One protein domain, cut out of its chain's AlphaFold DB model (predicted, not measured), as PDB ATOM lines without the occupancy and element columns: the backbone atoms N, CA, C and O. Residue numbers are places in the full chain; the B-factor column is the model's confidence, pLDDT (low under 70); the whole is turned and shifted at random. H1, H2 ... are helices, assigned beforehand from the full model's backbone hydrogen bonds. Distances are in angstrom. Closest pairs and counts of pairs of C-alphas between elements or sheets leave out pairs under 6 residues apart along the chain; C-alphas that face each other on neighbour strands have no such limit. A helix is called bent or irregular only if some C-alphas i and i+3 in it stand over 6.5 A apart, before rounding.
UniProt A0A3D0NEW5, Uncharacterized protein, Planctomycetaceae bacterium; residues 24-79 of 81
ATOM      1  N   HIS A  24     -46.396  22.324  11.360       55.44
ATOM      2  CA  HIS A  24     -45.700  23.528  11.817       55.44
ATOM      3  C   HIS A  24     -46.160  23.958  13.219       55.44
ATOM      4  O   HIS A  24     -45.322  24.278  14.056       55.44
ATOM      5  N   LEU A  25     -47.460  23.857  13.523       57.81
ATOM      6  CA  LEU A  25     -48.000  24.149  14.861       57.81
ATOM      7  C   LEU A  25     -47.520  23.146  15.928       57.81
ATOM      8  O   LEU A  25     -47.319  23.512  17.086       57.81
ATOM      9  N   LYS A  26     -47.287  21.879  15.552       55.34
ATOM     10  CA  LYS A  26     -46.630  20.899  16.435       55.34
ATOM     11  C   LYS A  26     -45.160  21.238  16.680       55.34
ATOM     12  O   LYS A  26     -44.679  21.071  17.798       55.34
ATOM     13  N   GLN A  27     -44.452  21.735  15.666       53.53
ATOM     14  CA  GLN A  27     -43.041  22.107  15.798       53.53
ATOM     15  C   GLN A  27     -42.808  23.333  16.688       53.53
ATOM     16  O   GLN A  27     -41.746  23.434  17.291       53.53
ATOM     17  N   GLU A  28     -43.789  24.224  16.843       57.75
ATOM     18  CA  GLU A  28     -43.674  25.364  17.769       57.75
ATOM     19  C   GLU A  28     -43.725  24.955  19.252       57.75
ATOM     20  O   GLU A  28     -43.293  25.717  20.115       57.75
ATOM     21  N   THR A  29     -44.212  23.747  19.562       68.50
ATOM     22  CA  THR A  29     -44.348  23.250  20.945       68.50
ATOM     23  C   THR A  29     -43.354  22.147  21.311       68.50
ATOM     24  O   THR A  29     -43.175  21.873  22.493       68.50
ATOM     25  N   HIS A  30     -42.686  21.532  20.329       75.44
ATOM     26  CA  HIS A  30     -41.774  20.407  20.546       75.44
ATOM     27  C   HIS A  30     -40.423  20.651  19.875       75.44
ATOM     28  O   HIS A  30     -40.341  20.903  18.673       75.44
ATOM     29  N   VAL A  31     -39.342  20.510  20.644       83.31
ATOM     30  CA  VAL A  31     -37.965  20.665  20.159       83.31
ATOM     31  C   VAL A  31     -37.229  19.328  20.164       83.31
ATOM     32  O   VAL A  31     -37.380  18.519  21.075       83.31
ATOM     33  N   LYS A  32     -36.399  19.093  19.141       87.06
ATOM     34  CA  LYS A  32     -35.513  17.923  19.089       87.06
ATOM     35  C   LYS A  32     -34.198  18.255  19.778       87.06
ATOM     36  O   LYS A  32     -33.458  19.122  19.322       87.06
ATOM     37  N   VAL A  33     -33.899  17.533  20.848       88.69
ATOM     38  CA  VAL A  33     -32.679  17.680  21.650       88.69
ATOM     39  C   VAL A  33     -31.978  16.333  21.764       88.69
ATOM     40  O   VAL A  33     -32.616  15.284  21.649       88.69
ATOM     41  N   LYS A  34     -30.655  16.324  21.953       90.19
ATOM     42  CA  LYS A  34     -29.943  15.061  22.169       90.19
ATOM     43  C   LYS A  34     -30.253  14.552  23.568       90.19
ATOM     44  O   LYS A  34     -30.225  15.320  24.524       90.19
ATOM     45  N   LEU A  35     -30.437  13.239  23.699       89.81
ATOM     46  CA  LEU A  35     -30.640  12.606  25.003       89.81
ATOM     47  C   LEU A  35     -29.524  12.969  25.994       89.81
ATOM     48  O   LEU A  35     -29.811  13.293  27.137       89.81
ATOM     49  N   GLY A  36     -28.264  12.979  25.546       93.06
ATOM     50  CA  GLY A  36     -27.120  13.337  26.392       93.06
ATOM     51  C   GLY A  36     -27.151  14.768  26.939       93.06
ATOM     52  O   GLY A  36     -26.570  15.010  27.992       93.06
ATOM     53  N   ASP A  37     -27.858  15.687  26.276       94.25
ATOM     54  CA  ASP A  37     -27.967  17.081  26.718       94.25
ATOM     55  C   ASP A  37     -29.033  17.233  27.819       94.25
ATOM     56  O   ASP A  37     -28.891  18.068  28.711       94.25
ATOM     57  N   VAL A  38     -30.087  16.406  27.792       92.50
ATOM     58  CA  VAL A  38     -31.212  16.477  28.746       92.50
ATOM     59  C   VAL A  38     -31.119  15.482  29.900       92.50
ATOM     60  O   VAL A  38     -31.613  15.758  30.994       92.50
ATOM     61  N   LEU A  39     -30.474  14.331  29.691       92.56
ATOM     62  CA  LEU A  39     -30.402  13.250  30.673       92.56
ATOM     63  C   LEU A  39     -29.785  13.689  32.015       92.56
ATOM     64  O   LEU A  39     -30.344  13.313  33.046       92.56
ATOM     65  N   PRO A  40     -28.709  14.508  32.063       95.38
ATOM     66  CA  PRO A  40     -28.153  14.975  33.333       95.38
ATOM     67  C   PRO A  40     -29.138  15.821  34.147       95.38
ATOM     68  O   PRO A  40     -29.211  15.663  35.362       95.38
ATOM     69  N   ALA A  41     -29.923  16.681  33.488       93.19
ATOM     70  CA  ALA A  41     -30.907  17.529  34.159       93.19
ATOM     71  C   ALA A  41     -32.076  16.707  34.721       93.19
ATOM     72  O   ALA A  41     -32.500  16.931  35.852       93.19
ATOM     73  N   LEU A  42     -32.561  15.719  33.961       91.88
ATOM     74  CA  LEU A  42     -33.594  14.788  34.428       91.88
ATOM     75  C   LEU A  42     -33.091  13.931  35.594       91.88
ATOM     76  O   LEU A  42     -33.798  13.756  36.585       91.88
ATOM     77  N   ALA A  43     -31.855  13.434  35.508       93.06
ATOM     78  CA  ALA A  43     -31.234  12.676  36.584       93.06
ATOM     79  C   ALA A  43     -31.086  13.526  37.852       93.06
ATOM     80  O   ALA A  43     -31.478  13.077  38.925       93.06
ATOM     81  N   ASP A  44     -30.568  14.754  37.756       94.56
ATOM     82  CA  ASP A  44     -30.473  15.670  38.900       94.56
ATOM     83  C   ASP A  44     -31.844  15.944  39.524       94.56
ATOM     84  O   ASP A  44     -32.007  15.864  40.740       94.56
ATOM     85  N   ALA A  45     -32.853  16.197  38.692       93.69
ATOM     86  CA  ALA A  45     -34.200  16.479  39.155       93.69
ATOM     87  C   ALA A  45     -34.826  15.290  39.903       93.69
ATOM     88  O   ALA A  45     -35.456  15.497  40.942       93.69
ATOM     89  N   LEU A  46     -34.594  14.058  39.439       90.06
ATOM     90  CA  LEU A  46     -35.012  12.839  40.134       90.06
ATOM     91  C   LEU A  46     -34.273  12.650  41.466       90.06
ATOM     92  O   LEU A  46     -34.918  12.422  42.489       90.06
ATOM     93  N   HIS A  47     -32.942  12.787  41.486       93.25
ATOM     94  CA  HIS A  47     -32.147  12.652  42.715       93.25
ATOM     95  C   HIS A  47     -32.486  13.733  43.751       93.25
ATOM     96  O   HIS A  47     -32.527  13.456  44.948       93.25
ATOM     97  N   SER A  48     -32.769  14.950  43.288       93.88
ATOM     98  CA  SER A  48     -33.119  16.111  44.109       93.88
ATOM     99  C   SER A  48     -34.618  16.222  44.420       93.88
ATOM    100  O   SER A  48     -35.041  17.239  44.973       93.88
ATOM    101  N   GLN A  49     -35.430  15.223  44.048       88.81
ATOM    102  CA  GLN A  49     -36.885  15.179  44.269       88.81
ATOM    103  C   GLN A  49     -37.621  16.444  43.785       88.81
ATOM    104  O   GLN A  49     -38.508  16.978  44.453       88.81
ATOM    105  N   ARG A  50     -37.235  16.972  42.620       88.38
ATOM    106  CA  ARG A  50     -37.881  18.151  42.033       88.38
ATOM    107  C   ARG A  50     -39.275  17.786  41.524       88.38
ATOM    108  O   ARG A  50     -39.433  16.847  40.753       88.38
ATOM    109  N   VAL A  51     -40.272  18.576  41.923       88.06
ATOM    110  CA  VAL A  51     -41.689  18.305  41.621       88.06
ATOM    111  C   VAL A  51     -42.009  18.464  40.134       88.06
ATOM    112  O   VAL A  51     -42.813  17.700  39.619       88.06
ATOM    113  N   TRP A  52     -41.324  19.371  39.425       89.38
ATOM    114  CA  TRP A  52     -41.621  19.666  38.018       89.38
ATOM    115  C   TRP A  52     -41.538  18.439  37.101       89.38
ATOM    116  O   TRP A  52     -42.227  18.405  36.097       89.38
ATOM    117  N   VAL A  53     -40.733  17.419  37.430       87.62
ATOM    118  CA  VAL A  53     -40.621  16.195  36.609       87.62
ATOM    119  C   VAL A  53     -41.942  15.425  36.576       87.62
ATOM    120  O   VAL A  53     -42.258  14.793  35.573       87.62
ATOM    121  N   GLN A  54     -42.726  15.494  37.656       87.31
ATOM    122  CA  GLN A  54     -44.029  14.832  37.745       87.31
ATOM    123  C   GLN A  54     -45.042  15.448  36.779       87.31
ATOM    124  O   GLN A  54     -45.900  14.731  36.277       87.31
ATOM    125  N   ASP A  55     -44.895  16.735  36.456       88.94
ATOM    126  CA  ASP A  55     -45.778  17.427  35.513       88.94
ATOM    127  C   ASP A  55     -45.674  16.849  34.088       88.94
ATOM    128  O   ASP A  55     -46.593  17.021  33.295       88.94
ATOM    129  N   PHE A  56     -44.588  16.126  33.780       89.81
ATOM    130  CA  PHE A  56     -44.318  15.511  32.473       89.81
ATOM    131  C   PHE A  56     -44.483  13.980  32.477       89.81
ATOM    132  O   PHE A  56     -44.063  13.313  31.535       89.81
ATOM    133  N   GLN A  57     -45.047  13.383  33.532       88.25
ATOM    134  CA  GLN A  57     -45.136  11.918  33.658       88.25
ATOM    135  C   GLN A  57     -46.028  11.261  32.586       88.25
ATOM    136  O   GLN A  57     -45.798  10.110  32.216       88.25
ATOM    137  N   ASP A  58     -47.050  11.985  32.121       89.38
ATOM    138  CA  ASP A  58     -48.058  11.508  31.171       89.38
ATOM    139  C   ASP A  58     -47.714  11.902  29.719       89.38
ATOM    140  O   ASP A  58     -48.426  11.534  28.777       89.38
ATOM    141  N   ASP A  59     -46.608  12.627  29.522       88.62
ATOM    142  CA  ASP A  59     -46.165  13.091  28.213       88.62
ATOM    143  C   ASP A  59     -45.556  11.947  27.397       88.62
ATOM    144  O   ASP A  59     -44.744  11.143  27.866       88.62
ATOM    145  N   GLN A  60     -45.925  11.892  26.117       86.94
ATOM    146  CA  GLN A  60     -45.355  10.925  25.188       86.94
ATOM    147  C   GLN A  60     -44.033  11.443  24.630       86.94
ATOM    148  O   GLN A  60     -43.961  12.538  24.075       86.94
ATOM    149  N   ILE A  61     -42.998  10.609  24.716       87.06
ATOM    150  CA  ILE A  61     -41.688  10.881  24.125       87.06
ATOM    151  C   ILE A  61     -41.416   9.926  22.963       87.06
ATOM    152  O   ILE A  61     -41.755   8.742  23.012       87.06
ATOM    153  N   GLU A  62     -40.763  10.430  21.919       88.94
ATOM    154  CA  GLU A  62     -40.271   9.598  20.823       88.94
ATOM    155  C   GLU A  62     -38.860   9.092  21.143       88.94
ATOM    156  O   GLU A  62     -37.937   9.874  21.378       88.94
ATOM    157  N   LEU A  63     -38.681   7.770  21.126       88.56
ATOM    158  CA  LEU A  63     -37.388   7.105  21.280       88.56
ATOM    159  C   LEU A  63     -37.061   6.316  20.011       88.56
ATOM    160  O   LEU A  63     -37.960   5.831  19.320       88.56
ATOM    161  N   SER A  64     -35.771   6.136  19.716       92.38
ATOM    162  CA  SER A  64     -35.383   5.142  18.716       92.38
ATOM    163  C   SER A  64     -35.744   3.744  19.218       92.38
ATOM    164  O   SER A  64     -35.699   3.463  20.419       92.38
ATOM    165  N   LYS A  65     -36.078   2.852  18.283       93.81
ATOM    166  CA  LYS A  65     -36.416   1.465  18.607       93.81
ATOM    167  C   LYS A  65     -35.287   0.777  19.385       93.81
ATOM    168  O   LYS A  65     -35.550   0.178  20.421       93.81
ATOM    169  N   ASP A  66     -34.045   0.961  18.944       94.50
ATOM    170  CA  ASP A  66     -32.861   0.374  19.583       94.50
ATOM    171  C   ASP A  66     -32.711   0.817  21.048       94.50
ATOM    172  O   ASP A  66     -32.410   0.011  21.925       94.50
ATOM    173  N   LEU A  67     -32.956   2.098  21.345       92.62
ATOM    174  CA  LEU A  67     -32.871   2.612  22.713       92.62
ATOM    175  C   LEU A  67     -33.986   2.046  23.596       92.62
ATOM    176  O   LEU A  67     -33.739   1.695  24.750       92.62
ATOM    177  N   LEU A  68     -35.203   1.940  23.058       94.31
ATOM    178  CA  LEU A  68     -36.325   1.335  23.769       94.31
ATOM    179  C   LEU A  68     -36.022  -0.126  24.136       94.31
ATOM    180  O   LEU A  68     -36.248  -0.518  25.280       94.31
ATOM    181  N   GLU A  69     -35.467  -0.906  23.205       96.62
ATOM    182  CA  GLU A  69     -35.068  -2.300  23.441       96.62
ATOM    183  C   GLU A  69     -34.022  -2.412  24.565       96.62
ATOM    184  O   GLU A  69     -34.168  -3.232  25.475       96.62
ATOM    185  N   VAL A  70     -33.007  -1.540  24.571       96.00
ATOM    186  CA  VAL A  70     -31.981  -1.501  25.629       96.00
ATOM    187  C   VAL A  70     -32.585  -1.166  26.998       96.00
ATOM    188  O   VAL A  70     -32.246  -1.811  27.993       96.00
ATOM    189  N   ILE A  71     -33.494  -0.189  27.070       93.50
ATOM    190  CA  ILE A  71     -34.163   0.198  28.324       93.50
ATOM    191  C   ILE A  71     -35.015  -0.954  28.863       93.50
ATOM    192  O   ILE A  71     -34.957  -1.249  30.058       93.50
ATOM    193  N   GLN A  72     -35.780  -1.627  28.001       94.44
ATOM    194  CA  GLN A  72     -36.604  -2.772  28.394       94.44
ATOM    195  C   GLN A  72     -35.748  -3.916  28.948       94.44
ATOM    196  O   GLN A  72     -36.049  -4.443  30.021       94.44
ATOM    197  N   ALA A  73     -34.644  -4.251  28.274       95.12
ATOM    198  CA  ALA A  73     -33.709  -5.269  28.745       95.12
ATOM    199  C   ALA A  73     -33.111  -4.905  30.116       95.12
ATOM    200  O   ALA A  73     -33.060  -5.743  31.017       95.12
ATOM    201  N   TYR A  74     -32.718  -3.643  30.311       93.25
ATOM    202  CA  TYR A  74     -32.206  -3.158  31.595       93.25
ATOM    203  C   TYR A  74     -33.247  -3.263  32.722       93.25
ATOM    204  O   TYR A  74     -32.936  -3.739  33.815       93.25
ATOM    205  N   GLN A  75     -34.497  -2.862  32.463       91.25
ATOM    206  CA  GLN A  75     -35.587  -2.952  33.440       91.25
ATOM    207  C   GLN A  75     -35.895  -4.399  33.824       91.25
ATOM    208  O   GLN A  75     -36.115  -4.683  34.999       91.25
ATOM    209  N   GLN A  76     -35.870  -5.320  32.860       91.19
ATOM    210  CA  GLN A  76     -36.069  -6.740  33.130       91.19
ATOM    211  C   GLN A  76     -34.992  -7.278  34.078       91.19
ATOM    212  O   GLN A  76     -35.324  -7.962  35.039       91.19
ATOM    213  N   VAL A  77     -33.721  -6.929  33.862       90.88
ATOM    214  CA  VAL A  77     -32.628  -7.326  34.767       90.88
ATOM    215  C   VAL A  77     -32.825  -6.738  36.165       90.88
ATOM    216  O   VAL A  77     -32.673  -7.452  37.152       90.88
ATOM    217  N   ARG A  78     -33.200  -5.458  36.263       87.06
ATOM    218  CA  ARG A  78     -33.408  -4.780  37.550       87.06
ATOM    219  C   ARG A  78     -34.601  -5.328  38.333       87.06
ATOM    220  O   ARG A  78     -34.535  -5.364  39.551       87.06
ATOM    221  N   ASN A  79     -35.681  -5.711  37.659       76.38
ATOM    222  CA  ASN A  79     -36.895  -6.213  38.310       76.38
ATOM    223  C   ASN A  79     -36.789  -7.689  38.725       76.38
ATOM    224  O   ASN A  79     -37.624  -8.167  39.487       76.38
TER     225      ASN A  79
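AT A GLANCE: This is residues 24 to 79 of the 81 residues of an uncharacterized protein of Planctomycetaceae bacterium (UniProt A0A3D0NEW5). H2 and H3 make a V that opens from their link, while two free arms stick out: residues 24 to 31 with short H1, and residues 64 to 79 with the longest helix, H4. The all-helix printed part has 56 residues and the named helices H1, H2, H3 and H4, with no named strand. It is loose, with a radius of gyration of the C-alphas of 13.6 A and spans of 40 by 29 by 21 A.

IN THESE COORDINATES: H1, residues 24 to 27, begins at C-alpha (-45.700, 23.528, 11.817). H2, residues 35 to 47, measures 17.8 A and is irregular, but only just: C-alphas 37 and 40 are 6.9 A apart. H3 is residues 51 to 56. H4, residues 65 to 79, measures 21.2 A and ends at C-alpha (-36.895, -6.213, 38.310).

HOW THE PARTS SIT: H2, with residues 42 to 46 alone, only just touches H3, with 3 pairs of C-alphas within 8 A; the closest C-alphas, of Ala 45 and Val 53, are 6.9 A apart. They run opposite ways at a steep tilt of 46 degrees. H1 and H4 touch no helix. Every O i to N i+4 pair is within hydrogen-bond range in H4, 7 of 9 in H2 and 0 of 2 in H3, where 3 of 3 O i to N i+3 pairs are; H1 is too short for an i+4 pair.

THE WHOLE: The farthest C-alphas, of His 24 and Asn 79, are 40.8 A apart. The printed part has no cut and no long link. Residues 24 to 29 have pLDDT under 70.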